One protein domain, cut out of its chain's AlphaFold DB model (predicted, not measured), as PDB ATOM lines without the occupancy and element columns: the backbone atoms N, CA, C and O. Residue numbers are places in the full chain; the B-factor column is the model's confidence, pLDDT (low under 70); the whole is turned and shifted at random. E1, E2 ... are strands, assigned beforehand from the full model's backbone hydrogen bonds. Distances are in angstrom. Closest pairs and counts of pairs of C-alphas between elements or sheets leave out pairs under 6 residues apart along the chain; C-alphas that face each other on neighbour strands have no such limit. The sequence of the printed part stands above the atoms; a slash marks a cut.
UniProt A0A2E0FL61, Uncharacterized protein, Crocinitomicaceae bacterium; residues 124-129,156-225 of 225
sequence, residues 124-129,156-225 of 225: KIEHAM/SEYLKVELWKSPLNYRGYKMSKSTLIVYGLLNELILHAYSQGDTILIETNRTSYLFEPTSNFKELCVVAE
ATOM      1  N   LYS A 124     -58.361  46.254  33.948       91.12
ATOM      2  CA  LYS A 124     -57.822  46.978  35.099       91.12
ATOM      3  C   LYS A 124     -56.594  46.240  35.629       91.12
ATOM      4  O   LYS A 124     -56.653  45.026  35.798       91.12
ATOM      5  N   ILE A 125     -55.512  46.969  35.890       89.06
ATOM      6  CA  ILE A 125     -54.292  46.409  36.473       89.06
ATOM      7  C   ILE A 125     -54.344  46.575  37.992       89.06
ATOM      8  O   ILE A 125     -54.507  47.685  38.504       89.06
ATOM      9  N   GLU A 126     -54.184  45.470  38.712       87.88
ATOM     10  CA  GLU A 126     -54.002  45.481  40.158       87.88
ATOM     11  C   GLU A 126     -52.528  45.757  40.472       87.88
ATOM     12  O   GLU A 126     -51.635  44.997  40.094       87.88
ATOM     13  N   HIS A 127     -52.261  46.877  41.140       80.94
ATOM     14  CA  HIS A 127     -50.919  47.231  41.601       80.94
ATOM     15  C   HIS A 127     -50.766  46.745  43.038       80.94
ATOM     16  O   HIS A 127     -51.583  47.096  43.896       80.94
ATOM     17  N   ALA A 128     -49.736  45.939  43.308       67.19
ATOM     18  CA  ALA A 128     -49.345  45.669  44.683       67.19
ATOM     19  C   ALA A 128     -48.996  47.017  45.329       67.19
ATOM     20  O   ALA A 128     -48.195  47.778  44.793       67.19
ATOM     21  N   MET A 129     -49.668  47.350  46.431       55.78
ATOM     22  CA  MET A 129     -49.361  48.551  47.201       55.78
ATOM     23  C   MET A 129     -47.973  48.351  47.810       55.78
ATOM     24  O   MET A 129     -47.847  47.713  48.854       55.78
ATOM     25  N   SER A 156     -50.390  53.335  34.719       70.38
ATOM     26  CA  SER A 156     -51.699  53.232  34.079       70.38
ATOM     27  C   SER A 156     -52.579  52.281  34.889       70.38
ATOM     28  O   SER A 156     -52.199  51.140  35.150       70.38
ATOM     29  N   GLU A 157     -53.764  52.742  35.287       83.06
ATOM     30  CA  GLU A 157     -54.746  51.897  35.984       83.06
ATOM     31  C   GLU A 157     -55.352  50.851  35.034       83.06
ATOM     32  O   GLU A 157     -55.826  49.804  35.471       83.06
ATOM     33  N   TYR A 158     -55.305  51.116  33.726       88.19
ATOM     34  CA  TYR A 158     -55.889  50.265  32.698       88.19
ATOM     35  C   TYR A 158     -54.874  49.909  31.613       88.19
ATOM     36  O   TYR A 158     -54.056  50.741  31.210       88.19
ATOM     37  N   LEU A 159     -54.970  48.688  31.099       91.56
ATOM     38  CA  LEU A 159     -54.202  48.183  29.968       91.56
ATOM     39  C   LEU A 159     -55.162  47.762  28.861       91.56
ATOM     40  O   LEU A 159     -56.095  46.997  29.095       91.56
ATOM     41  N   LYS A 160     -54.927  48.232  27.638       94.31
ATOM     42  CA  LYS A 160     -55.619  47.702  26.467       94.31
ATOM     43  C   LYS A 160     -54.933  46.408  26.036       94.31
ATOM     44  O   LYS A 160     -53.755  46.436  25.697       94.31
ATOM     45  N   VAL A 161     -55.654  45.296  26.014       94.12
ATOM     46  CA  VAL A 161     -55.154  44.012  25.520       94.12
ATOM     47  C   VAL A 161     -55.828  43.674  24.202       94.12
ATOM     48  O   VAL A 161     -57.053  43.654  24.105       94.12
ATOM     49  N   GLU A 162     -55.023  43.407  23.182       94.81
ATOM     50  CA  GLU A 162     -55.482  42.991  21.863       94.81
ATOM     51  C   GLU A 162     -55.013  41.567  21.577       94.81
ATOM     52  O   GLU A 162     -53.813  41.294  21.547       94.81
ATOM     53  N   LEU A 163     -55.957  40.660  21.337       93.69
ATOM     54  CA  LEU A 163     -55.685  39.276  20.968       93.69
ATOM     55  C   LEU A 163     -55.763  39.138  19.452       93.69
ATOM     56  O   LEU A 163     -56.806  39.403  18.859       93.69
ATOM     57  N   TRP A 164     -54.677  38.697  18.827       94.94
ATOM     58  CA  TRP A 164     -54.546  38.546  17.383       94.94
ATOM     59  C   TRP A 164     -54.285  37.083  16.999       94.94
ATOM     60  O   TRP A 164     -53.494  36.369  17.623       94.94
ATOM     61  N   LYS A 165     -54.930  36.632  15.925       92.12
ATOM     62  CA  LYS A 165     -54.654  35.363  15.249       92.12
ATOM     63  C   LYS A 165     -53.664  35.611  14.118       92.12
ATOM     64  O   LYS A 165     -53.952  36.394  13.219       92.12
ATOM     65  N   SER A 166     -52.539  34.908  14.161       88.94
ATOM     66  CA  SER A 166     -51.546  34.885  13.088       88.94
ATOM     67  C   SER A 166     -51.855  33.773  12.076       88.94
ATOM     68  O   SER A 166     -52.162  32.659  12.512       88.94
ATOM     69  N   PRO A 167     -51.718  34.007  10.756       84.88
ATOM     70  CA  PRO A 167     -51.838  32.964   9.739       84.88
ATOM     71  C   PRO A 167     -50.656  31.985   9.780       84.88
ATOM     72  O   PRO A 167     -50.792  30.813   9.444       84.88
ATOM     73  N   LEU A 168     -49.495  32.443  10.258       84.69
ATOM     74  CA  LEU A 168     -48.288  31.628  10.410       84.69
ATOM     75  C   LEU A 168     -48.206  30.948  11.788       84.69
ATOM     76  O   LEU A 168     -47.183  30.350  12.113       84.69
ATOM     77  N   ASN A 169     -49.268  31.041  12.600       81.88
ATOM     78  CA  ASN A 169     -49.380  30.435  13.931       81.88
ATOM     79  C   ASN A 169     -48.221  30.770  14.894       81.88
ATOM     80  O   ASN A 169     -47.928  29.994  15.805       81.88
ATOM     81  N   TYR A 170     -47.565  31.924  14.733       89.00
ATOM     82  CA  TYR A 170     -46.559  32.368  15.699       89.00
ATOM     83  C   TYR A 170     -47.225  32.798  17.018       89.00
ATOM     84  O   TYR A 170     -48.328  33.352  17.025       89.00
ATOM     85  N   ARG A 171     -46.543  32.540  18.140       92.31
ATOM     86  CA  ARG A 171     -47.005  32.863  19.498       92.31
ATOM     87  C   ARG A 171     -46.043  33.841  20.152       92.31
ATOM     88  O   ARG A 171     -44.856  33.561  20.272       92.31
ATOM     89  N   GLY A 172     -46.547  34.992  20.565       94.19
ATOM     90  CA  GLY A 172     -45.707  36.047  21.120       94.19
ATOM     91  C   GLY A 172     -46.491  37.310  21.384       94.19
ATOM     92  O   GLY A 172     -47.717  37.322  21.299       94.19
ATOM     93  N   TYR A 173     -45.790  38.385  21.706       95.38
ATOM     94  CA  TYR A 173     -46.425  39.631  22.080       95.38
ATOM     95  C   TYR A 173     -45.554  40.852  21.775       95.38
ATOM     96  O   TYR A 173     -44.354  40.757  21.505       95.38
ATOM     97  N   LYS A 174     -46.199  42.016  21.818       94.94
ATOM     98  CA  LYS A 174     -45.573  43.339  21.862       94.94
ATOM     99  C   LYS A 174     -46.269  44.159  22.929       94.94
ATOM    100  O   LYS A 174     -47.493  44.113  23.035       94.94
ATOM    101  N   MET A 175     -45.509  44.923  23.699       92.75
ATOM    102  CA  MET A 175     -46.060  45.678  24.815       92.75
ATOM    103  C   MET A 175     -45.527  47.104  24.808       92.75
ATOM    104  O   MET A 175     -44.338  47.355  24.983       92.75
ATOM    105  N   SER A 176     -46.449  48.039  24.615       89.69
ATOM    106  CA  SER A 176     -46.244  49.467  24.843       89.69
ATOM    107  C   SER A 176     -46.713  49.853  26.251       89.69
ATOM    108  O   SER A 176     -47.229  49.016  26.985       89.69
ATOM    109  N   LYS A 177     -46.599  51.135  26.618       85.69
ATOM    110  CA  LYS A 177     -46.995  51.627  27.951       85.69
ATOM    111  C   LYS A 177     -48.466  51.379  28.311       85.69
ATOM    112  O   LYS A 177     -48.783  51.245  29.484       85.69
ATOM    113  N   SER A 178     -49.360  51.375  27.324       88.31
ATOM    114  CA  SER A 178     -50.815  51.303  27.536       88.31
ATOM    115  C   SER A 178     -51.493  50.163  26.784       88.31
ATOM    116  O   SER A 178     -52.683  49.925  26.986       88.31
ATOM    117  N   THR A 179     -50.765  49.493  25.890       92.75
ATOM    118  CA  THR A 179     -51.327  48.486  24.993       92.75
ATOM    119  C   THR A 179     -50.423  47.268  24.938       92.75
ATOM    120  O   THR A 179     -49.247  47.388  24.581       92.75
ATOM    121  N   LEU A 180     -51.003  46.108  25.231       94.31
ATOM    122  CA  LEU A 180     -50.429  44.787  25.045       94.31
ATOM    123  C   LEU A 180     -51.098  44.124  23.839       94.31
ATOM    124  O   LEU A 180     -52.312  43.956  23.801       94.31
ATOM    125  N   ILE A 181     -50.297  43.734  22.857       94.88
ATOM    126  CA  ILE A 181     -50.742  42.997  21.677       94.88
ATOM    127  C   ILE A 181     -50.217  41.578  21.814       94.88
ATOM    128  O   ILE A 181     -49.002  41.384  21.867       94.88
ATOM    129  N   VAL A 182     -51.112  40.597  21.852       94.69
ATOM    130  CA  VAL A 182     -50.763  39.186  22.003       94.69
ATOM    131  C   VAL A 182     -51.190  38.400  20.775       94.69
ATOM    132  O   VAL A 182     -52.336  38.469  20.341       94.69
ATOM    133  N   TYR A 183     -50.268  37.611  20.243       94.62
ATOM    134  CA  TYR A 183     -50.469  36.749  19.091       94.62
ATOM    135  C   TYR A 183     -50.532  35.287  19.522       94.62
ATOM    136  O   TYR A 183     -49.683  34.809  20.278       94.62
ATOM    137  N   GLY A 184     -51.522  34.564  19.001       89.06
ATOM    138  CA  GLY A 184     -51.609  33.111  19.160       89.06
ATOM    139  C   GLY A 184     -52.193  32.629  20.494       89.06
ATOM    140  O   GLY A 184     -52.034  31.453  20.822       89.06
ATOM    141  N   LEU A 185     -52.885  33.498  21.242       87.75
ATOM    142  CA  LEU A 185     -53.765  33.094  22.347       87.75
ATOM    143  C   LEU A 185     -55.200  32.956  21.835       87.75
ATOM    144  O   LEU A 185     -55.928  33.936  21.682       87.75
ATOM    145  N   LEU A 186     -55.590  31.722  21.519       84.19
ATOM    146  CA  LEU A 186     -56.921  31.395  21.013       84.19
ATOM    147  C   LEU A 186     -57.800  30.875  22.152       84.19
ATOM    148  O   LEU A 186     -57.474  29.863  22.772       84.19
ATOM    149  N   ASN A 187     -58.957  31.509  22.354       81.94
ATOM    150  CA  ASN A 187     -59.958  31.118  23.356       81.94
ATOM    151  C   ASN A 187     -59.448  31.156  24.809       81.94
ATOM    152  O   ASN A 187     -59.894  30.363  25.643       81.94
ATOM    153  N   GLU A 188     -58.513  32.056  25.104       85.94
ATOM    154  CA  GLU A 188     -58.057  32.319  26.468       85.94
ATOM    155  C   GLU A 188     -58.802  33.528  27.021       85.94
ATOM    156  O   GLU A 188     -58.871  34.579  26.383       85.94
ATOM    157  N   LEU A 189     -59.404  33.345  28.193       84.69
ATOM    158  CA  LEU A 189     -60.083  34.396  28.932       84.69
ATOM    159  C   LEU A 189     -59.106  34.967  29.949       84.69
ATOM    160  O   LEU A 189     -58.563  34.219  30.762       84.69
ATOM    161  N   ILE A 190     -58.914  36.283  29.911       88.56
ATOM    162  CA  ILE A 190     -58.125  37.008  30.904       88.56
ATOM    163  C   ILE A 190     -58.937  37.072  32.199       88.56
ATOM    164  O   ILE A 190     -60.064  37.564  32.197       88.56
ATOM    165  N   LEU A 191     -58.378  36.549  33.288       86.06
ATOM    166  CA  LEU A 191     -59.010  36.543  34.607       86.06
ATOM    167  C   LEU A 191     -58.529  37.729  35.437       86.06
ATOM    168  O   LEU A 191     -59.340  38.518  35.916       86.06
ATOM    169  N   HIS A 192     -57.207  37.870  35.556       87.94
ATOM    170  CA  HIS A 192     -56.570  38.894  36.376       87.94
ATOM    171  C   HIS A 192     -55.297  39.425  35.717       87.94
ATOM    172  O   HIS A 192     -54.632  38.723  34.953       87.94
ATOM    173  N   ALA A 193     -54.957  40.677  36.023       91.06
ATOM    174  CA  ALA A 193     -53.704  41.292  35.617       91.06
ATOM    175  C   ALA A 193     -53.081  42.050  36.787       91.06
ATOM    176  O   ALA A 193     -53.706  42.935  37.372       91.06
ATOM    177  N   TYR A 194     -51.832  41.712  37.082       90.38
ATOM    178  CA  TYR A 194     -51.065  42.245  38.198       90.38
ATOM    179  C   TYR A 194     -49.836  42.979  37.680       90.38
ATOM    180  O   TYR A 194     -49.104  42.451  36.842       90.38
ATOM    181  N   SER A 195     -49.590  44.182  38.193       88.19
ATOM    182  CA  SER A 195     -48.333  44.893  37.956       88.19
ATOM    183  C   SER A 195     -47.304  44.494  39.004       88.19
ATOM    184  O   SER A 195     -47.573  44.579  40.204       88.19
ATOM    185  N   GLN A 196     -46.113  44.106  38.557       83.62
ATOM    186  CA  GLN A 196     -44.949  43.874  39.403       83.62
ATOM    187  C   GLN A 196     -43.767  44.672  38.841       83.62
ATOM    188  O   GLN A 196     -43.037  44.217  37.953       83.62
ATOM    189  N   GLY A 197     -43.598  45.895  39.351       81.88
ATOM    190  CA  GLY A 197     -42.608  46.846  38.851       81.88
ATOM    191  C   GLY A 197     -42.906  47.264  37.410       81.88
ATOM    192  O   GLY A 197     -43.922  47.899  37.148       81.88
ATOM    193  N   ASP A 198     -42.015  46.902  36.485       83.31
ATOM    194  CA  ASP A 198     -42.163  47.189  35.047       83.31
ATOM    195  C   ASP A 198     -42.816  46.029  34.274       83.31
ATOM    196  O   ASP A 198     -43.066  46.133  33.079       83.31
ATOM    197  N   THR A 199     -43.094  44.904  34.941       89.25
ATOM    198  CA  THR A 199     -43.672  43.710  34.312       89.25
ATOM    199  C   THR A 199     -45.137  43.537  34.676       89.25
ATOM    200  O   THR A 199     -45.565  43.908  35.768       89.25
ATOM    201  N   ILE A 200     -45.910  42.950  33.765       90.88
ATOM    202  CA  ILE A 200     -47.314  42.617  33.994       90.88
ATOM    203  C   ILE A 200     -47.475  41.106  33.937       90.88
ATOM    204  O   ILE A 200     -47.152  40.475  32.931       90.88
ATOM    205  N   LEU A 201     -48.006  40.534  35.009       92.81
ATOM    206  CA  LEU A 201     -48.449  39.150  35.048       92.81
ATOM    207  C   LEU A 201     -49.929  39.113  34.671       92.81
ATOM    208  O   LEU A 201     -50.748  39.725  35.353       92.81
ATOM    209  N   ILE A 202     -50.278  38.398  33.604       91.81
ATOM    210  CA  ILE A 202     -51.677  38.149  33.244       91.81
ATOM    211  C   ILE A 202     -51.987  36.683  33.481       91.81
ATOM    212  O   ILE A 202     -51.366  35.795  32.894       91.81
ATOM    213  N   GLU A 203     -52.985  36.455  34.319       91.75
ATOM    214  CA  GLU A 203     -53.555  35.148  34.581       91.75
ATOM    215  C   GLU A 203     -54.744  34.926  33.651       91.75
ATOM    216  O   GLU A 203     -55.679  35.732  33.585       91.75
ATOM    217  N   THR A 204     -54.701  33.822  32.917       91.25
ATOM    218  CA  THR A 204     -55.806  33.379  32.072       91.25
ATOM    219  C   THR A 204     -56.466  32.143  32.668       91.25
ATOM    220  O   THR A 204     -55.952  31.516  33.589       91.25
ATOM    221  N   ASN A 205     -57.586  31.723  32.089       90.50
ATOM    222  CA  ASN A 205     -58.224  30.451  32.432       90.50
ATOM    223  C   ASN A 205     -57.391  29.197  32.100       90.50
ATOM    224  O   ASN A 205     -57.846  28.094  32.401       90.50
ATOM    225  N   ARG A 206     -56.242  29.335  31.426       88.31
ATOM    226  CA  ARG A 206     -55.367  28.213  31.061       88.31
ATOM    227  C   ARG A 206     -54.014  28.255  31.748       88.31
ATOM    228  O   ARG A 206     -53.511  27.206  32.117       88.31
ATOM    229  N   THR A 207     -53.402  29.430  31.818       90.94
ATOM    230  CA  THR A 207     -52.018  29.598  32.266       90.94
ATOM    231  C   THR A 207     -51.724  31.067  32.575       90.94
ATOM    232  O   THR A 207     -52.488  31.961  32.190       90.94
ATOM    233  N   SER A 208     -50.602  31.323  33.244       91.81
ATOM    234  CA  SER A 208     -50.140  32.669  33.583       91.81
ATOM    235  C   SER A 208     -48.931  33.070  32.745       91.81
ATOM    236  O   SER A 208     -47.946  32.330  32.654       91.81
ATOM    237  N   TYR A 209     -48.988  34.273  32.174       92.94
ATOM    238  CA  TYR A 209     -47.950  34.827  31.307       92.94
ATOM    239  C   TYR A 209     -47.350  36.092  31.906       92.94
ATOM    240  O   TYR A 209     -48.075  36.960  32.393       92.94
ATOM    241  N   LEU A 210     -46.028  36.216  31.807       93.31
ATOM    242  CA  LEU A 210     -45.307  37.424  32.199       93.31
ATOM    243  C   LEU A 210     -44.962  38.260  30.970       93.31
ATOM    244  O   LEU A 210     -44.354  37.768  30.016       93.31
ATOM    245  N   PHE A 211     -45.313  39.539  31.028       92.94
ATOM    246  CA  PHE A 211     -45.100  40.504  29.964       92.94
ATOM    247  C   PHE A 211     -44.174  41.624  30.426       92.94
ATOM    248  O   PHE A 211     -44.443  42.329  31.394       92.94
ATOM    249  N   GLU A 212     -43.088  41.798  29.686       92.50
ATOM    250  CA  GLU A 212     -42.169  42.932  29.800       92.50
ATOM    251  C   GLU A 212     -42.404  43.934  28.657       92.50
ATOM    252  O   GLU A 212     -42.636  43.493  27.522       92.50
ATOM    253  N   PRO A 213     -42.272  45.250  28.896       91.19
ATOM    254  CA  PRO A 213     -42.342  46.272  27.862       91.19
ATOM    255  C   PRO A 213     -41.347  45.998  26.734       91.19
ATOM    256  O   PRO A 213     -40.145  45.842  26.944       91.19
ATOM    257  N   THR A 214     -41.845  45.945  25.501       92.38
ATOM    258  CA  THR A 214     -41.023  45.670  24.322       92.38
ATOM    259  C   THR A 214     -41.644  46.269  23.069       92.38
ATOM    260  O   THR A 214     -42.820  46.063  22.760       92.38
ATOM    261  N   SER A 215     -40.827  46.994  22.305       87.88
ATOM    262  CA  SER A 215     -41.178  47.470  20.962       87.88
ATOM    263  C   SER A 215     -41.070  46.362  19.909       87.88
ATOM    264  O   SER A 215     -41.781  46.384  18.901       87.88
ATOM    265  N   ASN A 216     -40.200  45.380  20.151       92.94
ATOM    266  CA  ASN A 216     -39.972  44.243  19.273       92.94
ATOM    267  C   ASN A 216     -40.847  43.058  19.679       92.94
ATOM    268  O   ASN A 216     -41.270  42.936  20.827       92.94
ATOM    269  N   PHE A 217     -41.107  42.172  18.719       92.62
ATOM    270  CA  PHE A 217     -41.803  40.920  18.997       92.62
ATOM    271  C   PHE A 217     -40.979  40.066  19.970       92.62
ATOM    272  O   PHE A 217     -39.787  39.859  19.740       92.62
ATOM    273  N   LYS A 218     -41.621  39.573  21.032       94.75
ATOM    274  CA  LYS A 218     -41.037  38.630  21.991       94.75
ATOM    275  C   LYS A 218     -41.928  37.398  22.102       94.75
ATOM    276  O   LYS A 218     -43.148  37.498  21.987       94.75
ATOM    277  N   GLU A 219     -41.322  36.238  22.309       93.38
ATOM    278  CA  GLU A 219     -42.055  34.994  22.542       93.38
ATOM    279  C   GLU A 219     -42.790  35.027  23.890       93.38
ATOM    280  O   GLU A 219     -42.380  35.721  24.825       93.38
ATOM    281  N   LEU A 220     -43.897  34.286  23.983       90.88
ATOM    282  CA  LEU A 220     -44.666  34.172  25.221       90.88
ATOM    283  C   LEU A 220     -43.890  33.360  26.259       90.88
ATOM    284  O   LEU A 220     -43.499  32.224  25.998       90.88
ATOM    285  N   CYS A 221     -43.727  33.931  27.450       88.06
ATOM    286  CA  CYS A 221     -43.131  33.250  28.590       88.06
ATOM    287  C   CYS A 221     -44.238  32.746  29.521       88.06
ATOM    288  O   CYS A 221     -45.000  33.546  30.069       88.06
ATOM    289  N   VAL A 222     -44.328  31.425  29.678       88.44
ATOM    290  CA  VAL A 222     -45.263  30.769  30.599       88.44
ATOM    291  C   VAL A 222     -44.614  30.674  31.977       88.44
ATOM    292  O   VAL A 222     -43.479  30.213  32.089       88.44
ATOM    293  N   VAL A 223     -45.326  31.102  33.018       85.44
ATOM    294  CA  VAL A 223     -44.809  31.126  34.399       85.44
ATOM    295  C   VAL A 223     -45.445  30.049  35.281       85.44
ATOM    296  O   VAL A 223     -44.773  29.526  36.168       85.44
ATOM    297  N   ALA A 224     -46.706  29.685  35.036       71.81
ATOM    298  CA  ALA A 224     -47.406  28.632  35.774       71.81
ATOM    299  C   ALA A 224     -48.504  27.976  34.914       71.81
ATOM    300  O   ALA A 224     -49.225  28.685  34.206       71.81
ATOM    301  N   GLU A 225     -48.618  26.646  34.990       51.16
ATOM    302  CA  GLU A 225     -49.700  25.817  34.419       51.16
ATOM    303  C   GLU A 225     -50.659  25.324  35.509       51.16
ATOM    304  O   GLU A 225     -50.172  24.995  36.618       51.16
TER     305      GLU A 225
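This is residues 124 to 129 and 156 to 225 of the 225 residues of an uncharacterized protein of Crocinitomicaceae bacterium (UniProt A0A2E0FL61). Two strongly twisted sheets of four strands each lie partly face to face with their strands crossed, and E7, at an edge of one sheet, runs on into E8, at an edge of the other. At the opposite edges, E1 and E4 stay apart, and the pair is open there. The 76 printed residues hold no named helix and eight named strands, E1 to E8 in chain order, and the class is all strand. One sheet, in the order E1, E3, E2, E7, is mixed; the other, E4, E5, E6, E8, is all antiparallel. The whole is compact, with a radius of gyration of the C-alphas of 11.7 A, and only just elongated, spanning 40 by 26 by 18 A.

In the first sheet, E1 is residues 158 to 165, 23.0 A long, from C-alpha 158 at (-55.889, 50.265, 32.698). E3 is residues 179 to 183, 13.2 A, E2 residues 172 to 175, 10.3 A, and E7 residues 214 to 219, 10.9 A. In the second sheet, E4 is residues 190 to 196, 17.1 A, beginning at C-alpha 190 at (-58.125, 37.008, 30.904). E5 is residues 199 to 204, 16.1 A, E6 residues 208 to 211, 10.0 A, and E8 residues 221 to 224, 9.6 A, ending at C-alpha 224 at (-47.406, 28.632, 35.774).

Edge strand E1 is parallel to E3, at 22 degrees, with N 162 and O 180 2.8 A apart, within hydrogen-bond range. E3 and E2 form an antiparallel hairpin, with N 181 and O 174 at 2.8 A. E2 and edge strand E7 are antiparallel, with N 173 and O 218 at 2.8 A. E7 runs on into E8 across a break of 1 residue, at 60 degrees; the two meet only through their link. E8 is the antiparallel neighbour of E6, with N 223 and O 208 at 2.9 A. E4, E5 and E6 form a meander, each strand the antiparallel neighbour of the one before; N 194 and O 201 are 2.8 A apart, and N 211 and O 200 2.8 A. Between the sheets, the closest C-alphas of E2 and E6 are those of Met 175 and Phe 211, 7.4 A apart. Residues 126 to 127 form a short parallel pairing with residues 194 to 195 of E4.

The C-alphas farthest apart are those of Met 129 and Pro 167, 40.7 A. Residues 130 to 155 are not printed, and C-alphas 129 and 156 are 14.1 A apart across this cut. None of the links between named strands is long. The mean pLDDT of the printed part is 88.2; residues 128 to 129 and residue 225, the chain's last, are under 70.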